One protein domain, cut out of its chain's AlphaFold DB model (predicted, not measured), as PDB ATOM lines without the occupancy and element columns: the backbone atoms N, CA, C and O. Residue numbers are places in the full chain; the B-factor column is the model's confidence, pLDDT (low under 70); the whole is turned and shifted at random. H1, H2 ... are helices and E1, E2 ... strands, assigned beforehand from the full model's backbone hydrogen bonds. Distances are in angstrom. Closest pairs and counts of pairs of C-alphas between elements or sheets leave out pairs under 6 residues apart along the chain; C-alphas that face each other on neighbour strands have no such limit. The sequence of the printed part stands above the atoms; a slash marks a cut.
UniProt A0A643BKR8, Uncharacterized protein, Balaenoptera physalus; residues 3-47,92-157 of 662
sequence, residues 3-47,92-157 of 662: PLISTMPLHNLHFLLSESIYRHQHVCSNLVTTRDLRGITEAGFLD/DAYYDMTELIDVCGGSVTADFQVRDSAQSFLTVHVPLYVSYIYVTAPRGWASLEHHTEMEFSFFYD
ATOM      1  N   PRO A   3     232.852 196.363 280.542       89.00
ATOM      2  CA  PRO A   3     232.304 195.530 279.477       89.00
ATOM      3  C   PRO A   3     233.019 194.177 279.420       89.00
ATOM      4  O   PRO A   3     234.239 194.117 279.256       89.00
ATOM      5  N   LEU A   4     232.251 193.097 279.487       89.06
ATOM      6  CA  LEU A   4     232.674 191.798 278.975       89.06
ATOM      7  C   LEU A   4     232.128 191.599 277.571       89.06
ATOM      8  O   LEU A   4     231.006 192.011 277.288       89.06
ATOM      9  N   ILE A   5     232.918 190.959 276.720       90.19
ATOM     10  CA  ILE A   5     232.584 190.651 275.332       90.19
ATOM     11  C   ILE A   5     232.946 189.188 275.096       90.19
ATOM     12  O   ILE A   5     234.080 188.795 275.371       90.19
ATOM     13  N   SER A   6     232.011 188.386 274.590       90.31
ATOM     14  CA  SER A   6     232.264 187.010 274.143       90.31
ATOM     15  C   SER A   6     231.328 186.623 273.004       90.31
ATOM     16  O   SER A   6     230.207 187.120 272.939       90.31
ATOM     17  N   THR A   7     231.745 185.703 272.136       89.06
ATOM     18  CA  THR A   7     230.840 185.108 271.138       89.06
ATOM     19  C   THR A   7     229.910 184.029 271.711       89.06
ATOM     20  O   THR A   7     228.937 183.639 271.073       89.06
ATOM     21  N   MET A   8     230.142 183.589 272.952       87.88
ATOM     22  CA  MET A   8     229.310 182.616 273.669       87.88
ATOM     23  C   MET A   8     228.523 183.309 274.802       87.88
ATOM     24  O   MET A   8     229.080 184.202 275.450       87.88
ATOM     25  N   PRO A   9     227.253 182.934 275.081       86.94
ATOM     26  CA  PRO A   9     226.434 183.600 276.096       86.94
ATOM     27  C   PRO A   9     227.066 183.553 277.495       86.94
ATOM     28  O   PRO A   9     227.424 182.497 278.015       86.94
ATOM     29  N   LEU A  10     227.188 184.728 278.119       84.25
ATOM     30  CA  LEU A  10     227.855 184.931 279.407       84.25
ATOM     31  C   LEU A  10     226.925 184.587 280.583       84.25
ATOM     32  O   LEU A  10     226.327 185.466 281.200       84.25
ATOM     33  N   HIS A  11     226.806 183.303 280.915       81.12
ATOM     34  CA  HIS A  11     225.988 182.849 282.044       81.12
ATOM     35  C   HIS A  11     226.739 182.849 283.384       81.12
ATOM     36  O   HIS A  11     227.933 182.576 283.454       81.12
ATOM     37  N   ASN A  12     226.004 183.097 284.476       80.50
ATOM     38  CA  ASN A  12     226.493 183.029 285.859       80.50
ATOM     39  C   ASN A  12     227.806 183.798 286.101       80.50
ATOM     40  O   ASN A  12     228.800 183.241 286.570       80.50
ATOM     41  N   LEU A  13     227.773 185.107 285.833       79.56
ATOM     42  CA  LEU A  13     228.911 186.026 285.915       79.56
ATOM     43  C   LEU A  13     229.806 185.852 287.158       79.56
ATOM     44  O   LEU A  13     231.022 185.993 287.058       79.56
ATOM     45  N   HIS A  14     229.228 185.527 288.319       79.75
ATOM     46  CA  HIS A  14     229.990 185.254 289.539       79.75
ATOM     47  C   HIS A  14     231.064 184.171 289.329       79.75
ATOM     48  O   HIS A  14     232.218 184.406 289.674       79.75
ATOM     49  N   PHE A  15     230.711 183.030 288.724       81.94
ATOM     50  CA  PHE A  15     231.648 181.930 288.467       81.94
ATOM     51  C   PHE A  15     232.664 182.276 287.376       81.94
ATOM     52  O   PHE A  15     233.842 181.970 287.535       81.94
ATOM     53  N   LEU A  16     232.253 182.989 286.319       82.44
ATOM     54  CA  LEU A  16     233.178 183.487 285.290       82.44
ATOM     55  C   LEU A  16     234.242 184.427 285.881       82.44
ATOM     56  O   LEU A  16     235.404 184.390 285.476       82.44
ATOM     57  N   LEU A  17     233.876 185.258 286.859       79.62
ATOM     58  CA  LEU A  17     234.813 186.156 287.534       79.62
ATOM     59  C   LEU A  17     235.647 185.454 288.619       79.62
ATOM     60  O   LEU A  17     236.822 185.794 288.755       79.62
ATOM     61  N   SER A  18     235.098 184.483 289.357       80.50
ATOM     62  CA  SER A  18     235.812 183.808 290.454       80.50
ATOM     63  C   SER A  18     236.726 182.666 290.006       80.50
ATOM     64  O   SER A  18     237.790 182.481 290.593       80.50
ATOM     65  N   GLU A  19     236.338 181.902 288.985       81.56
ATOM     66  CA  GLU A  19     237.005 180.658 288.593       81.56
ATOM     67  C   GLU A  19     237.504 180.710 287.145       81.56
ATOM     68  O   GLU A  19     236.795 181.104 286.220       81.56
ATOM     69  N   SER A  20     238.751 180.285 286.925       76.62
ATOM     70  CA  SER A  20     239.358 180.273 285.590       76.62
ATOM     71  C   SER A  20     238.808 179.165 284.689       76.62
ATOM     72  O   SER A  20     238.801 179.330 283.471       76.62
ATOM     73  N   ILE A  21     238.324 178.050 285.250       81.00
ATOM     74  CA  ILE A  21     237.912 176.880 284.460       81.00
ATOM     75  C   ILE A  21     236.750 177.203 283.509       81.00
ATOM     76  O   ILE A  21     236.828 176.890 282.325       81.00
ATOM     77  N   TYR A  22     235.747 177.956 283.972       80.75
ATOM     78  CA  TYR A  22     234.608 178.378 283.148       80.75
ATOM     79  C   TYR A  22     234.993 179.333 282.009       80.75
ATOM     80  O   TYR A  22     234.299 179.394 280.999       80.75
ATOM     81  N   ARG A  23     236.127 180.042 282.108       82.62
ATOM     82  CA  ARG A  23     236.592 180.949 281.042       82.62
ATOM     83  C   ARG A  23     237.119 180.215 279.813       82.62
ATOM     84  O   ARG A  23     237.103 180.795 278.737       82.62
ATOM     85  N   HIS A  24     237.532 178.952 279.942       79.69
ATOM     86  CA  HIS A  24     238.110 178.180 278.833       79.69
ATOM     87  C   HIS A  24     237.108 177.926 277.693       79.69
ATOM     88  O   HIS A  24     237.520 177.689 276.564       79.69
ATOM     89  N   GLN A  25     235.800 178.001 277.967       81.06
ATOM     90  CA  GLN A  25     234.749 177.907 276.946       81.06
ATOM     91  C   GLN A  25     234.594 179.214 276.147       81.06
ATOM     92  O   GLN A  25     234.180 179.194 274.993       81.06
ATOM     93  N   HIS A  26     234.985 180.353 276.723       85.69
ATOM     94  CA  HIS A  26     234.881 181.676 276.111       85.69
ATOM     95  C   HIS A  26     236.160 182.037 275.332       85.69
ATOM     96  O   HIS A  26     236.755 183.086 275.573       85.69
ATOM     97  N   VAL A  27     236.595 181.176 274.404       85.25
ATOM     98  CA  VAL A  27     237.851 181.347 273.636       85.25
ATOM     99  C   VAL A  27     237.896 182.711 272.935       85.25
ATOM    100  O   VAL A  27     238.832 183.489 273.120       85.25
ATOM    101  N   CYS A  28     236.833 183.060 272.210       87.62
ATOM    102  CA  CYS A  28     236.695 184.357 271.553       87.62
ATOM    103  C   CYS A  28     236.036 185.358 272.521       87.62
ATOM    104  O   CYS A  28     234.837 185.644 272.441       87.62
ATOM    105  N   SER A  29     236.804 185.834 273.511       88.44
ATOM    106  CA  SER A  29     236.344 186.803 274.519       88.44
ATOM    107  C   SER A  29     237.454 187.679 275.106       88.44
ATOM    108  O   SER A  29     238.641 187.372 274.996       88.44
ATOM    109  N   ASN A  30     237.063 188.742 275.815       87.50
ATOM    110  CA  ASN A  30     237.971 189.547 276.642       87.50
ATOM    111  C   ASN A  30     238.127 189.034 278.096       87.50
ATOM    112  O   ASN A  30     238.670 189.746 278.940       87.50
ATOM    113  N   LEU A  31     237.660 187.815 278.404       84.56
ATOM    114  CA  LEU A  31     237.851 187.152 279.706       84.56
ATOM    115  C   LEU A  31     239.136 186.315 279.786       84.56
ATOM    116  O   LEU A  31     239.592 185.986 280.888       84.56
ATOM    117  N   VAL A  32     239.678 185.940 278.629       83.06
ATOM    118  CA  VAL A  32     240.779 184.989 278.462       83.06
ATOM    119  C   VAL A  32     242.039 185.749 278.042       83.06
ATOM    120  O   VAL A  32     241.965 186.692 277.252       83.06
ATOM    121  N   THR A  33     243.203 185.384 278.584       77.81
ATOM    122  CA  THR A  33     244.476 186.019 278.205       77.81
ATOM    123  C   THR A  33     245.161 185.253 277.073       77.81
ATOM    124  O   THR A  33     244.972 184.049 276.913       77.81
ATOM    125  N   THR A  34     246.046 185.917 276.326       71.44
ATOM    126  CA  THR A  34     246.882 185.289 275.278       71.44
ATOM    127  C   THR A  34     247.721 184.100 275.769       71.44
ATOM    128  O   THR A  34     248.195 183.301 274.966       71.44
ATOM    129  N   ARG A  35     247.921 183.957 277.084       71.12
ATOM    130  CA  ARG A  35     248.620 182.816 277.697       71.12
ATOM    131  C   ARG A  35     247.732 181.585 277.813       71.12
ATOM    132  O   ARG A  35     248.242 180.480 277.655       71.12
ATOM    133  N   ASP A  36     246.443 181.796 278.054       71.88
ATOM    134  CA  ASP A  36     245.433 180.746 278.183       71.88
ATOM    135  C   ASP A  36     244.987 180.226 276.796       71.88
ATOM    136  O   ASP A  36     244.584 179.075 276.671       71.88
ATOM    137  N   LEU A  37     245.120 181.048 275.743       69.38
ATOM    138  CA  LEU A  37     244.793 180.710 274.343       69.38
ATOM    139  C   LEU A  37     245.874 179.892 273.606       69.38
ATOM    140  O   LEU A  37     245.653 179.451 272.475       69.38
ATOM    141  N   ARG A  38     247.054 179.687 274.212       63.91
ATOM    142  CA  ARG A  38     248.224 179.081 273.547       63.91
ATOM    143  C   ARG A  38     247.930 177.675 273.017       63.91
ATOM    144  O   ARG A  38     247.895 176.715 273.783       63.91
ATOM    145  N   GLY A  39     247.832 177.567 271.693       62.81
ATOM    146  CA  GLY A  39     247.581 176.316 270.971       62.81
ATOM    147  C   GLY A  39     246.164 176.169 270.409       62.81
ATOM    148  O   GLY A  39     245.900 175.148 269.784       62.81
ATOM    149  N   ILE A  40     245.280 177.155 270.613       65.75
ATOM    150  CA  ILE A  40     243.919 177.181 270.044       65.75
ATOM    151  C   ILE A  40     243.774 178.327 269.034       65.75
ATOM    152  O   ILE A  40     243.343 178.077 267.915       65.75
ATOM    153  N   THR A  41     244.180 179.548 269.401       65.56
ATOM    154  CA  THR A  41     244.270 180.716 268.502       65.56
ATOM    155  C   THR A  41     245.524 181.529 268.847       65.56
ATOM    156  O   THR A  41     245.930 181.591 270.011       65.56
ATOM    157  N   GLU A  42     246.172 182.165 267.864       65.44
ATOM    158  CA  GLU A  42     247.352 183.021 268.127       65.44
ATOM    159  C   GLU A  42     246.978 184.453 268.559       65.44
ATOM    160  O   GLU A  42     247.814 185.183 269.099       65.44
ATOM    161  N   ALA A  43     245.719 184.848 268.365       66.31
ATOM    162  CA  ALA A  43     245.199 186.182 268.640       66.31
ATOM    163  C   ALA A  43     243.993 186.164 269.599       66.31
ATOM    164  O   ALA A  43     243.252 185.183 269.704       66.31
ATOM    165  N   GLY A  44     243.803 187.277 270.313       74.56
ATOM    166  CA  GLY A  44     242.697 187.481 271.245       74.56
ATOM    167  C   GLY A  44     242.602 188.932 271.724       74.56
ATOM    168  O   GLY A  44     243.539 189.710 271.562       74.56
ATOM    169  N   PHE A  45     241.471 189.287 272.339       80.19
ATOM    170  CA  PHE A  45     241.111 190.669 272.689       80.19
ATOM    171  C   PHE A  45     242.052 191.367 273.696       80.19
ATOM    172  O   PHE A  45     242.014 192.591 273.806       80.19
ATOM    173  N   LEU A  46     242.876 190.619 274.445       82.25
ATOM    174  CA  LEU A  46     243.796 191.138 275.468       82.25
ATOM    175  C   LEU A  46     245.269 190.877 275.109       82.25
ATOM    176  O   LEU A  46     245.914 189.993 275.668       82.25
ATOM    177  N   ASP A  47     245.824 191.676 274.198       71.44
ATOM    178  CA  ASP A  47     247.234 191.579 273.779       71.44
ATOM    179  C   ASP A  47     248.236 191.761 274.961       71.44
ATOM    180  O   ASP A  47     247.953 192.489 275.918       71.44
ATOM    181  N   ASP A  92     240.441 195.401 269.976       83.56
ATOM    182  CA  ASP A  92     240.755 194.967 268.620       83.56
ATOM    183  C   ASP A  92     241.284 193.529 268.674       83.56
ATOM    184  O   ASP A  92     242.157 193.211 269.485       83.56
ATOM    185  N   ALA A  93     240.751 192.658 267.820       83.69
ATOM    186  CA  ALA A  93     241.183 191.273 267.671       83.69
ATOM    187  C   ALA A  93     241.106 190.873 266.192       83.69
ATOM    188  O   ALA A  93     240.271 191.384 265.447       83.69
ATOM    189  N   TYR A  94     241.981 189.959 265.784       83.44
ATOM    190  CA  TYR A  94     242.043 189.411 264.432       83.44
ATOM    191  C   TYR A  94     241.803 187.909 264.539       83.44
ATOM    192  O   TYR A  94     242.405 187.276 265.399       83.44
ATOM    193  N   TYR A  95     240.930 187.367 263.697       83.31
ATOM    194  CA  TYR A  95     240.580 185.948 263.667       83.31
ATOM    195  C   TYR A  95     240.497 185.489 262.217       83.31
ATOM    196  O   TYR A  95     239.972 186.223 261.372       83.31
ATOM    197  N   ASP A  96     240.978 184.282 261.937       83.25
ATOM    198  CA  ASP A  96     240.796 183.671 260.622       83.25
ATOM    199  C   ASP A  96     239.345 183.203 260.435       83.25
ATOM    200  O   ASP A  96     238.629 182.881 261.385       83.25
ATOM    201  N   MET A  97     238.890 183.126 259.183       77.06
ATOM    202  CA  MET A  97     237.506 182.750 258.867       77.06
ATOM    203  C   MET A  97     237.137 181.349 259.383       77.06
ATOM    204  O   MET A  97     236.013 181.126 259.832       77.06
ATOM    205  N   THR A  98     238.093 180.416 259.364       80.88
ATOM    206  CA  THR A  98     237.943 179.079 259.949       80.88
ATOM    207  C   THR A  98     237.849 179.129 261.472       80.88
ATOM    208  O   THR A  98     237.008 178.445 262.039       80.88
ATOM    209  N   GLU A  99     238.626 179.985 262.148       83.06
ATOM    210  CA  GLU A  99     238.526 180.168 263.604       83.06
ATOM    211  C   GLU A  99     237.165 180.765 263.998       83.06
ATOM    212  O   GLU A  99     236.538 180.304 264.953       83.06
ATOM    213  N   LEU A 100     236.656 181.740 263.235       84.62
ATOM    214  CA  LEU A 100     235.337 182.331 263.480       84.62
ATOM    215  C   LEU A 100     234.208 181.294 263.401       84.62
ATOM    216  O   LEU A 100     233.297 181.331 264.228       84.62
ATOM    217  N   ILE A 101     234.265 180.371 262.439       82.69
ATOM    218  CA  ILE A 101     233.249 179.325 262.253       82.69
ATOM    219  C   ILE A 101     233.437 178.191 263.273       82.69
ATOM    220  O   ILE A 101     232.512 177.887 264.027       82.69
ATOM    221  N   ASP A 102     234.628 177.592 263.329       82.12
ATOM    222  CA  ASP A 102     234.869 176.338 264.056       82.12
ATOM    223  C   ASP A 102     235.123 176.545 265.561       82.12
ATOM    224  O   ASP A 102     234.839 175.649 266.357       82.12
ATOM    225  N   VAL A 103     235.643 177.714 265.968       83.19
ATOM    226  CA  VAL A 103     236.029 178.012 267.364       83.19
ATOM    227  C   VAL A 103     235.121 179.067 268.000       83.19
ATOM    228  O   VAL A 103     234.692 178.892 269.140       83.19
ATOM    229  N   CYS A 104     234.795 180.151 267.289       85.88
ATOM    230  CA  CYS A 104     233.969 181.230 267.845       85.88
ATOM    231  C   CYS A 104     232.452 180.995 267.735       85.88
ATOM    232  O   CYS A 104     231.692 181.767 268.324       85.88
ATOM    233  N   GLY A 105     231.998 179.957 267.021       83.88
ATOM    234  CA  GLY A 105     230.575 179.621 266.873       83.88
ATOM    235  C   GLY A 105     229.839 180.399 265.774       83.88
ATOM    236  O   GLY A 105     228.626 180.586 265.863       83.88
ATOM    237  N   GLY A 106     230.556 180.875 264.754       85.44
ATOM    238  CA  GLY A 106     229.986 181.549 263.590       85.44
ATOM    239  C   GLY A 106     229.144 180.615 262.716       85.44
ATOM    240  O   GLY A 106     229.537 179.492 262.403       85.44
ATOM    241  N   SER A 107     227.984 181.100 262.279       83.62
ATOM    242  CA  SER A 107     227.066 180.377 261.394       83.62
ATOM    243  C   SER A 107     227.125 180.918 259.965       83.62
ATOM    244  O   SER A 107     227.266 182.118 259.753       83.62
ATOM    245  N   VAL A 108     227.023 180.031 258.974       78.62
ATOM    246  CA  VAL A 108     226.980 180.393 257.548       78.62
ATOM    247  C   VAL A 108     225.523 180.413 257.098       78.62
ATOM    248  O   VAL A 108     224.856 179.380 257.177       78.62
ATOM    249  N   THR A 109     225.028 181.563 256.641       68.19
ATOM    250  CA  THR A 109     223.614 181.753 256.252       68.19
ATOM    251  C   THR A 109     223.392 181.740 254.747       68.19
ATOM    252  O   THR A 109     222.347 181.277 254.290       68.19
ATOM    253  N   ALA A 110     224.368 182.219 253.977       61.66
ATOM    254  CA  ALA A 110     224.290 182.332 252.531       61.66
ATOM    255  C   ALA A 110     225.621 181.931 251.886       61.66
ATOM    256  O   ALA A 110     226.671 182.452 252.257       61.66
ATOM    257  N   ASP A 111     225.534 181.024 250.912       60.47
ATOM    258  CA  ASP A 111     226.542 180.771 249.881       60.47
ATOM    259  C   ASP A 111     225.777 180.750 248.551       60.47
ATOM    260  O   ASP A 111     225.121 179.761 248.212       60.47
ATOM    261  N   PHE A 112     225.725 181.890 247.856       60.97
ATOM    262  CA  PHE A 112     225.070 181.987 246.549       60.97
ATOM    263  C   PHE A 112     225.997 182.593 245.503       60.97
ATOM    264  O   PHE A 112     226.751 183.530 245.761       60.97
ATOM    265  N   GLN A 113     225.894 182.062 244.288       55.50
ATOM    266  CA  GLN A 113     226.590 182.580 243.124       55.50
ATOM    267  C   GLN A 113     225.693 183.585 242.394       55.50
ATOM    268  O   GLN A 113     224.538 183.288 242.065       55.50
ATOM    269  N   VAL A 114     226.217 184.775 242.103       59.28
ATOM    270  CA  VAL A 114     225.543 185.717 241.200       59.28
ATOM    271  C   VAL A 114     225.661 185.169 239.777       59.28
ATOM    272  O   VAL A 114     226.756 184.860 239.325       59.28
ATOM    273  N   ARG A 115     224.539 185.043 239.054       55.06
ATOM    274  CA  ARG A 115     224.464 184.324 237.761       55.06
ATOM    275  C   ARG A 115     225.461 184.766 236.676       55.06
ATOM    276  O   ARG A 115     225.727 183.966 235.787       55.06
ATOM    277  N   ASP A 116     225.987 185.987 236.764       57.34
ATOM    278  CA  ASP A 116     226.921 186.577 235.796       57.34
ATOM    279  C   ASP A 116     228.349 186.791 236.351       57.34
ATOM    280  O   ASP A 116     229.181 187.407 235.681       57.34
ATOM    281  N   SER A 117     228.680 186.289 237.549       57.59
ATOM    282  CA  SER A 117     230.061 186.282 238.055       57.59
ATOM    283  C   SER A 117     230.487 184.909 238.585       57.59
ATOM    284  O   SER A 117     229.711 184.137 239.145       57.59
ATOM    285  N   ALA A 118     231.774 184.595 238.432       59.88
ATOM    286  CA  ALA A 118     232.398 183.405 239.018       59.88
ATOM    287  C   ALA A 118     232.678 183.566 240.530       59.88
ATOM    288  O   ALA A 118     233.554 182.901 241.065       59.88
ATOM    289  N   GLN A 119     231.962 184.477 241.198       63.25
ATOM    290  CA  GLN A 119     232.171 184.851 242.591       63.25
ATOM    291  C   GLN A 119     231.038 184.309 243.454       63.25
ATOM    292  O   GLN A 119     229.865 184.640 243.254       63.25
ATOM    293  N   SER A 120     231.421 183.500 244.431       65.62
ATOM    294  CA  SER A 120     230.563 183.017 245.503       65.62
ATOM    295  C   SER A 120     230.509 184.068 246.614       65.62
ATOM    296  O   SER A 120     231.536 184.639 247.001       65.62
ATOM    297  N   PHE A 121     229.307 184.344 247.115       75.00
ATOM    298  CA  PHE A 121     229.071 185.276 248.213       75.00
ATOM    299  C   PHE A 121     228.839 184.504 249.509       75.00
ATOM    300  O   PHE A 121     227.820 183.825 249.628       75.00
ATOM    301  N   LEU A 122     229.770 184.623 250.462       76.38
ATOM    302  CA  LEU A 122     229.724 183.920 251.743       76.38
ATOM    303  C   LEU A 122     229.466 184.893 252.895       76.38
ATOM    304  O   LEU A 122     230.323 185.724 253.213       76.38
ATOM    305  N   THR A 123     228.313 184.743 253.545       83.38
ATOM    306  CA  THR A 123     227.941 185.503 254.749       83.38
ATOM    307  C   THR A 123     228.065 184.640 256.001       83.38
ATOM    308  O   THR A 123     227.440 183.579 256.111       83.38
ATOM    309  N   VAL A 124     228.856 185.118 256.962       86.38
ATOM    310  CA  VAL A 124     229.040 184.517 258.288       86.38
ATOM    311  C   VAL A 124     228.426 185.427 259.347       86.38
ATOM    312  O   VAL A 124     228.819 186.586 259.476       86.38
ATOM    313  N   HIS A 125     227.501 184.889 260.138       89.31
ATOM    314  CA  HIS A 125     226.936 185.549 261.313       89.31
ATOM    315  C   HIS A 125     227.624 185.016 262.564       89.31
ATOM    316  O   HIS A 125     227.486 183.836 262.902       89.31
ATOM    317  N   VAL A 126     228.361 185.881 263.256       90.31
ATOM    318  CA  VAL A 126     229.015 185.566 264.527       90.31
ATOM    319  C   VAL A 126     228.201 186.209 265.653       90.31
ATOM    320  O   VAL A 126     228.092 187.438 265.693       90.31
ATOM    321  N   PRO A 127     227.611 185.428 266.575       91.62
ATOM    322  CA  PRO A 127     226.919 185.999 267.721       91.62
ATOM    323  C   PRO A 127     227.920 186.730 268.622       91.62
ATOM    324  O   PRO A 127     229.031 186.257 268.844       91.62
ATOM    325  N   LEU A 128     227.522 187.877 269.169       90.19
ATOM    326  CA  LEU A 128     228.292 188.643 270.141       90.19
ATOM    327  C   LEU A 128     227.411 188.977 271.346       90.19
ATOM    328  O   LEU A 128     226.319 189.533 271.214       90.19
ATOM    329  N   TYR A 129     227.911 188.658 272.532       90.94
ATOM    330  CA  TYR A 129     227.296 188.962 273.814       90.94
ATOM    331  C   TYR A 129     228.160 189.988 274.540       90.94
ATOM    332  O   TYR A 129     229.352 189.761 274.768       90.94
ATOM    333  N   VAL A 130     227.557 191.123 274.892       90.31
ATOM    334  CA  VAL A 130     228.213 192.231 275.591       90.31
ATOM    335  C   VAL A 130     227.521 192.454 276.929       90.31
ATOM    336  O   VAL A 130     226.372 192.891 276.970       90.31
ATOM    337  N   SER A 131     228.225 192.188 278.027       89.50
ATOM    338  CA  SER A 131     227.685 192.316 279.385       89.50
ATOM    339  C   SER A 131     228.396 193.431 280.148       89.50
ATOM    340  O   SER A 131     229.570 193.307 280.500       89.50
ATOM    341  N   TYR A 132     227.691 194.524 280.439       88.38
ATOM    342  CA  TYR A 132     228.205 195.632 281.247       88.38
ATOM    343  C   TYR A 132     228.017 195.357 282.735       88.38
ATOM    344  O   TYR A 132     226.901 195.353 283.250       88.38
ATOM    345  N   ILE A 133     229.127 195.185 283.444       87.94
ATOM    346  CA  ILE A 133     229.149 194.891 284.875       87.94
ATOM    347  C   ILE A 133     229.260 196.182 285.682       87.94
ATOM    348  O   ILE A 133     230.115 197.038 285.414       87.94
ATOM    349  N   TYR A 134     228.454 196.302 286.730       85.81
ATOM    350  CA  TYR A 134     228.550 197.378 287.710       85.81
ATOM    351  C   TYR A 134     228.243 196.888 289.129       85.81
ATOM    352  O   TYR A 134     227.644 195.835 289.339       85.81
ATOM    353  N   VAL A 135     228.707 197.650 290.120       82.44
ATOM    354  CA  VAL A 135     228.489 197.352 291.541       82.44
ATOM    355  C   VAL A 135     227.162 197.964 291.979       82.44
ATOM    356  O   VAL A 135     226.909 199.142 291.723       82.44
ATOM    357  N   THR A 136     226.339 197.181 292.672       80.94
ATOM    358  CA  THR A 136     225.083 197.620 293.287       80.94
ATOM    359  C   THR A 136     225.175 197.534 294.810       80.94
ATOM    360  O   THR A 136     225.662 196.559 295.387       80.94
ATOM    361  N   ALA A 137     224.717 198.584 295.491       79.12
ATOM    362  CA  ALA A 137     224.585 198.575 296.945       79.12
ATOM    363  C   ALA A 137     223.388 197.689 297.368       79.12
ATOM    364  O   ALA A 137     222.394 197.650 296.641       79.12
ATOM    365  N   PRO A 138     223.428 197.011 298.534       67.31
ATOM    366  CA  PRO A 138     224.475 197.080 299.557       67.31
ATOM    367  C   PRO A 138     225.681 196.158 299.309       67.31
ATOM    368  O   PRO A 138     226.786 196.525 299.697       67.31
ATOM    369  N   ARG A 139     225.496 194.989 298.676       66.56
ATOM    370  CA  ARG A 139     226.571 194.076 298.236       66.56
ATOM    371  C   ARG A 139     226.094 193.221 297.057       66.56
ATOM    372  O   ARG A 139     225.546 192.143 297.272       66.56
ATOM    373  N   GLY A 140     226.314 193.683 295.832       71.00
ATOM    374  CA  GLY A 140     226.015 192.916 294.626       71.00
ATOM    375  C   GLY A 140     226.820 193.375 293.414       71.00
ATOM    376  O   GLY A 140     227.258 194.523 293.328       71.00
ATOM    377  N   TRP A 141     226.995 192.457 292.470       76.00
ATOM    378  CA  TRP A 141     227.345 192.770 291.088       76.00
ATOM    379  C   TRP A 141     226.076 192.624 290.254       76.00
ATOM    380  O   TRP A 141     225.357 191.638 290.413       76.00
ATOM    381  N   ALA A 142     225.809 193.582 289.374       81.38
ATOM    382  CA  ALA A 142     224.752 193.495 288.375       81.38
ATOM    383  C   ALA A 142     225.365 193.535 286.970       81.38
ATOM    384  O   ALA A 142     226.362 194.229 286.746       81.38
ATOM    385  N   SER A 143     224.759 192.795 286.042       84.69
ATOM    386  CA  SER A 143     225.026 192.856 284.606       84.69
ATOM    387  C   SER A 143     223.874 193.554 283.882       84.69
ATOM    388  O   SER A 143     222.707 193.399 284.238       84.69
ATOM    389  N   LEU A 144     224.209 194.317 282.843       87.12
ATOM    390  CA  LEU A 144     223.301 194.660 281.755       87.12
ATOM    391  C   LEU A 144     223.789 193.922 280.510       87.12
ATOM    392  O   LEU A 144     224.927 194.128 280.089       87.12
ATOM    393  N   GLU A 145     222.955 193.048 279.962       86.50
ATOM    394  CA  GLU A 145     223.329 192.111 278.903       86.50
ATOM    395  C   GLU A 145     222.739 192.564 277.566       86.50
ATOM    396  O   GLU A 145     221.549 192.859 277.459       86.50
ATOM    397  N   HIS A 146     223.588 192.614 276.545       88.38
ATOM    398  CA  HIS A 146     223.220 192.892 275.166       88.38
ATOM    399  C   HIS A 146     223.666 191.738 274.276       88.38
ATOM    400  O   HIS A 146     224.739 191.166 274.469       88.38
ATOM    401  N   HIS A 147     222.849 191.430 273.277       88.56
ATOM    402  CA  HIS A 147     223.156 190.456 272.246       88.56
ATOM    403  C   HIS A 147     223.026 191.123 270.877       88.56
ATOM    404  O   HIS A 147     222.058 191.843 270.622       88.56
ATOM    405  N   THR A 148     224.019 190.905 270.026       88.12
ATOM    406  CA  THR A 148     224.104 191.431 268.661       88.12
ATOM    407  C   THR A 148     224.758 190.382 267.777       88.12
ATOM    408  O   THR A 148     225.774 189.818 268.170       88.12
ATOM    409  N   GLU A 149     224.241 190.152 266.579       86.69
ATOM    410  CA  GLU A 149     224.917 189.316 265.585       86.69
ATOM    411  C   GLU A 149     225.802 190.201 264.702       86.69
ATOM    412  O   GLU A 149     225.340 191.205 264.155       86.69
ATOM    413  N   MET A 150     227.088 189.862 264.591       86.75
ATOM    414  CA  MET A 150     227.997 190.483 263.630       86.75
ATOM    415  C   MET A 150     227.886 189.756 262.294       86.75
ATOM    416  O   MET A 150     228.119 188.550 262.231       86.75
ATOM    417  N   GLU A 151     227.570 190.490 261.230       86.12
ATOM    418  CA  GLU A 151     227.534 189.967 259.866       86.12
ATOM    419  C   GLU A 151     228.849 190.287 259.141       86.12
ATOM    420  O   GLU A 151     229.222 191.453 258.990       86.12
ATOM    421  N   PHE A 152     229.539 189.251 258.669       84.31
ATOM    422  CA  PHE A 152     230.735 189.369 257.841       84.31
ATOM    423  C   PHE A 152     230.473 188.747 256.471       84.31
ATOM    424  O   PHE A 152     230.190 187.555 256.373       84.31
ATOM    425  N   SER A 153     230.588 189.549 255.414       80.44
ATOM    426  CA  SER A 153     230.342 189.123 254.033       80.44
ATOM    427  C   SER A 153     231.626 189.181 253.206       80.44
ATOM    428  O   SER A 153     232.295 190.216 253.165       80.44
ATOM    429  N   PHE A 154     231.961 188.074 252.541       75.31
ATOM    430  CA  PHE A 154     233.197 187.895 251.775       75.31
ATOM    431  C   PHE A 154     232.918 187.372 250.358       75.31
ATOM    432  O   PHE A 154     231.913 186.707 250.108       75.31
ATOM    433  N   PHE A 155     233.846 187.650 249.439       74.88
ATOM    434  CA  PHE A 155     233.795 187.222 248.039       74.88
ATOM    435  C   PHE A 155     234.965 186.281 247.746       74.88
ATOM    436  O   PHE A 155     236.104 186.597 248.100       74.88
ATOM    437  N   TYR A 156     234.700 185.148 247.095       68.56
ATOM    438  CA  TYR A 156     235.722 184.167 246.727       68.56
ATOM    439  C   TYR A 156     235.360 183.452 245.413       68.56
ATOM    440  O   TYR A 156     234.186 183.238 245.124       68.56
ATOM    441  N   ASP A 157     236.363 183.107 244.599       60.78
ATOM    442  CA  ASP A 157     236.170 182.596 243.223       60.78
ATOM    443  C   ASP A 157     235.956 181.062 243.143       60.78
ATOM    444  O   ASP A 157     236.010 180.463 242.067       60.78
TER     445      ASP A 157
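This is residues 3 to 47 and 92 to 157 of the 662 residues of an uncharacterized protein of Balaenoptera physalus (UniProt A0A643BKR8). The core is a long, twisted ribbon of two antiparallel strands, E3 and E4, with two shorter strands, E2 and E1, side by side with different stretches of E3 along the same edge. Three short helices and the long loop of residues 26 to 47 gather on one side of the ribbon, and the ribbon makes the length of the whole. You have 111 printed residues with three named helices and four named strands, along the chain first E1, then H1, H2 and H3, then E2, E3 and E4; the class is mixed, helices and strands, and in the branched sheet E3 is the antiparallel neighbour of E1, of E2 and of E4. The whole is loose, with a radius of gyration of the C-alphas of 17.1 A, and it is a rod spanning 65 by 29 by 19 A.

Begin with E3, residues 120 to 136, and E4, residues 140 to 156, an antiparallel hairpin at 167 degrees; look at N 128 and O 148, 2.8 A apart and within hydrogen-bond range. On the other side of E3 from E4, beside residues 120 to 125, find E2, residues 107 to 113, antiparallel at 155 degrees, with N 107 and O 125 2.8 A apart. E2 and E3 form a hairpin too, and E2, E3 and E4 are a meander, each strand the antiparallel neighbour of the one before. On the same side of E3 as E2, beside residues 128 to 132, comes E1, residues 3 to 6, antiparallel at 144 degrees, with N 129 and O 6 2.8 A apart. E1 and E2 are apart. H3, residues 97 to 102, only grazes the sheet with residues 97 to 101; its closest C-alphas to E3 are those of Leu 100 and Val 126, 7.2 A. H1, residues 13 to 18, only grazes the sheet with residues 13 to 14. H2, residues 21 to 25, is not on the sheet; it only just touches H1, with 3 pairs of C-alphas within 8 A, only at the corner by their link, closest at Leu 16 and Tyr 22, 5.7 A. In H1 and H3 every O i to N i+4 pair is within hydrogen-bond range; H2 has 0 of 1, and 1 of 2 O i to N i+3 pairs.

Find C-alpha 120 at (230.563, 183.017, 245.503); E3 runs 50.3 A from there to C-alpha 136. E4 runs back 49.6 A to C-alpha 156 at (235.722, 184.167, 246.727). E2 measures 18.4 A, and E1, from C-alpha 3 at (232.304, 195.530, 279.477), 10.1 A. H1, H2 and H3 measure 8.6 A, 8.2 A and 8.7 A.

The C-alphas of Asp 116 and Pro 138 are the two farthest apart, 64.7 A. Residues 48 to 91 are not printed, and C-alphas 47 and 92 stand 8.9 A apart across that cut. Of the links printed whole, none is long. Mean pLDDT of the printed part is 78.9; look for values under 70 at residues 37 to 43, 109 to 120, 138 to 139 and 156 to 157.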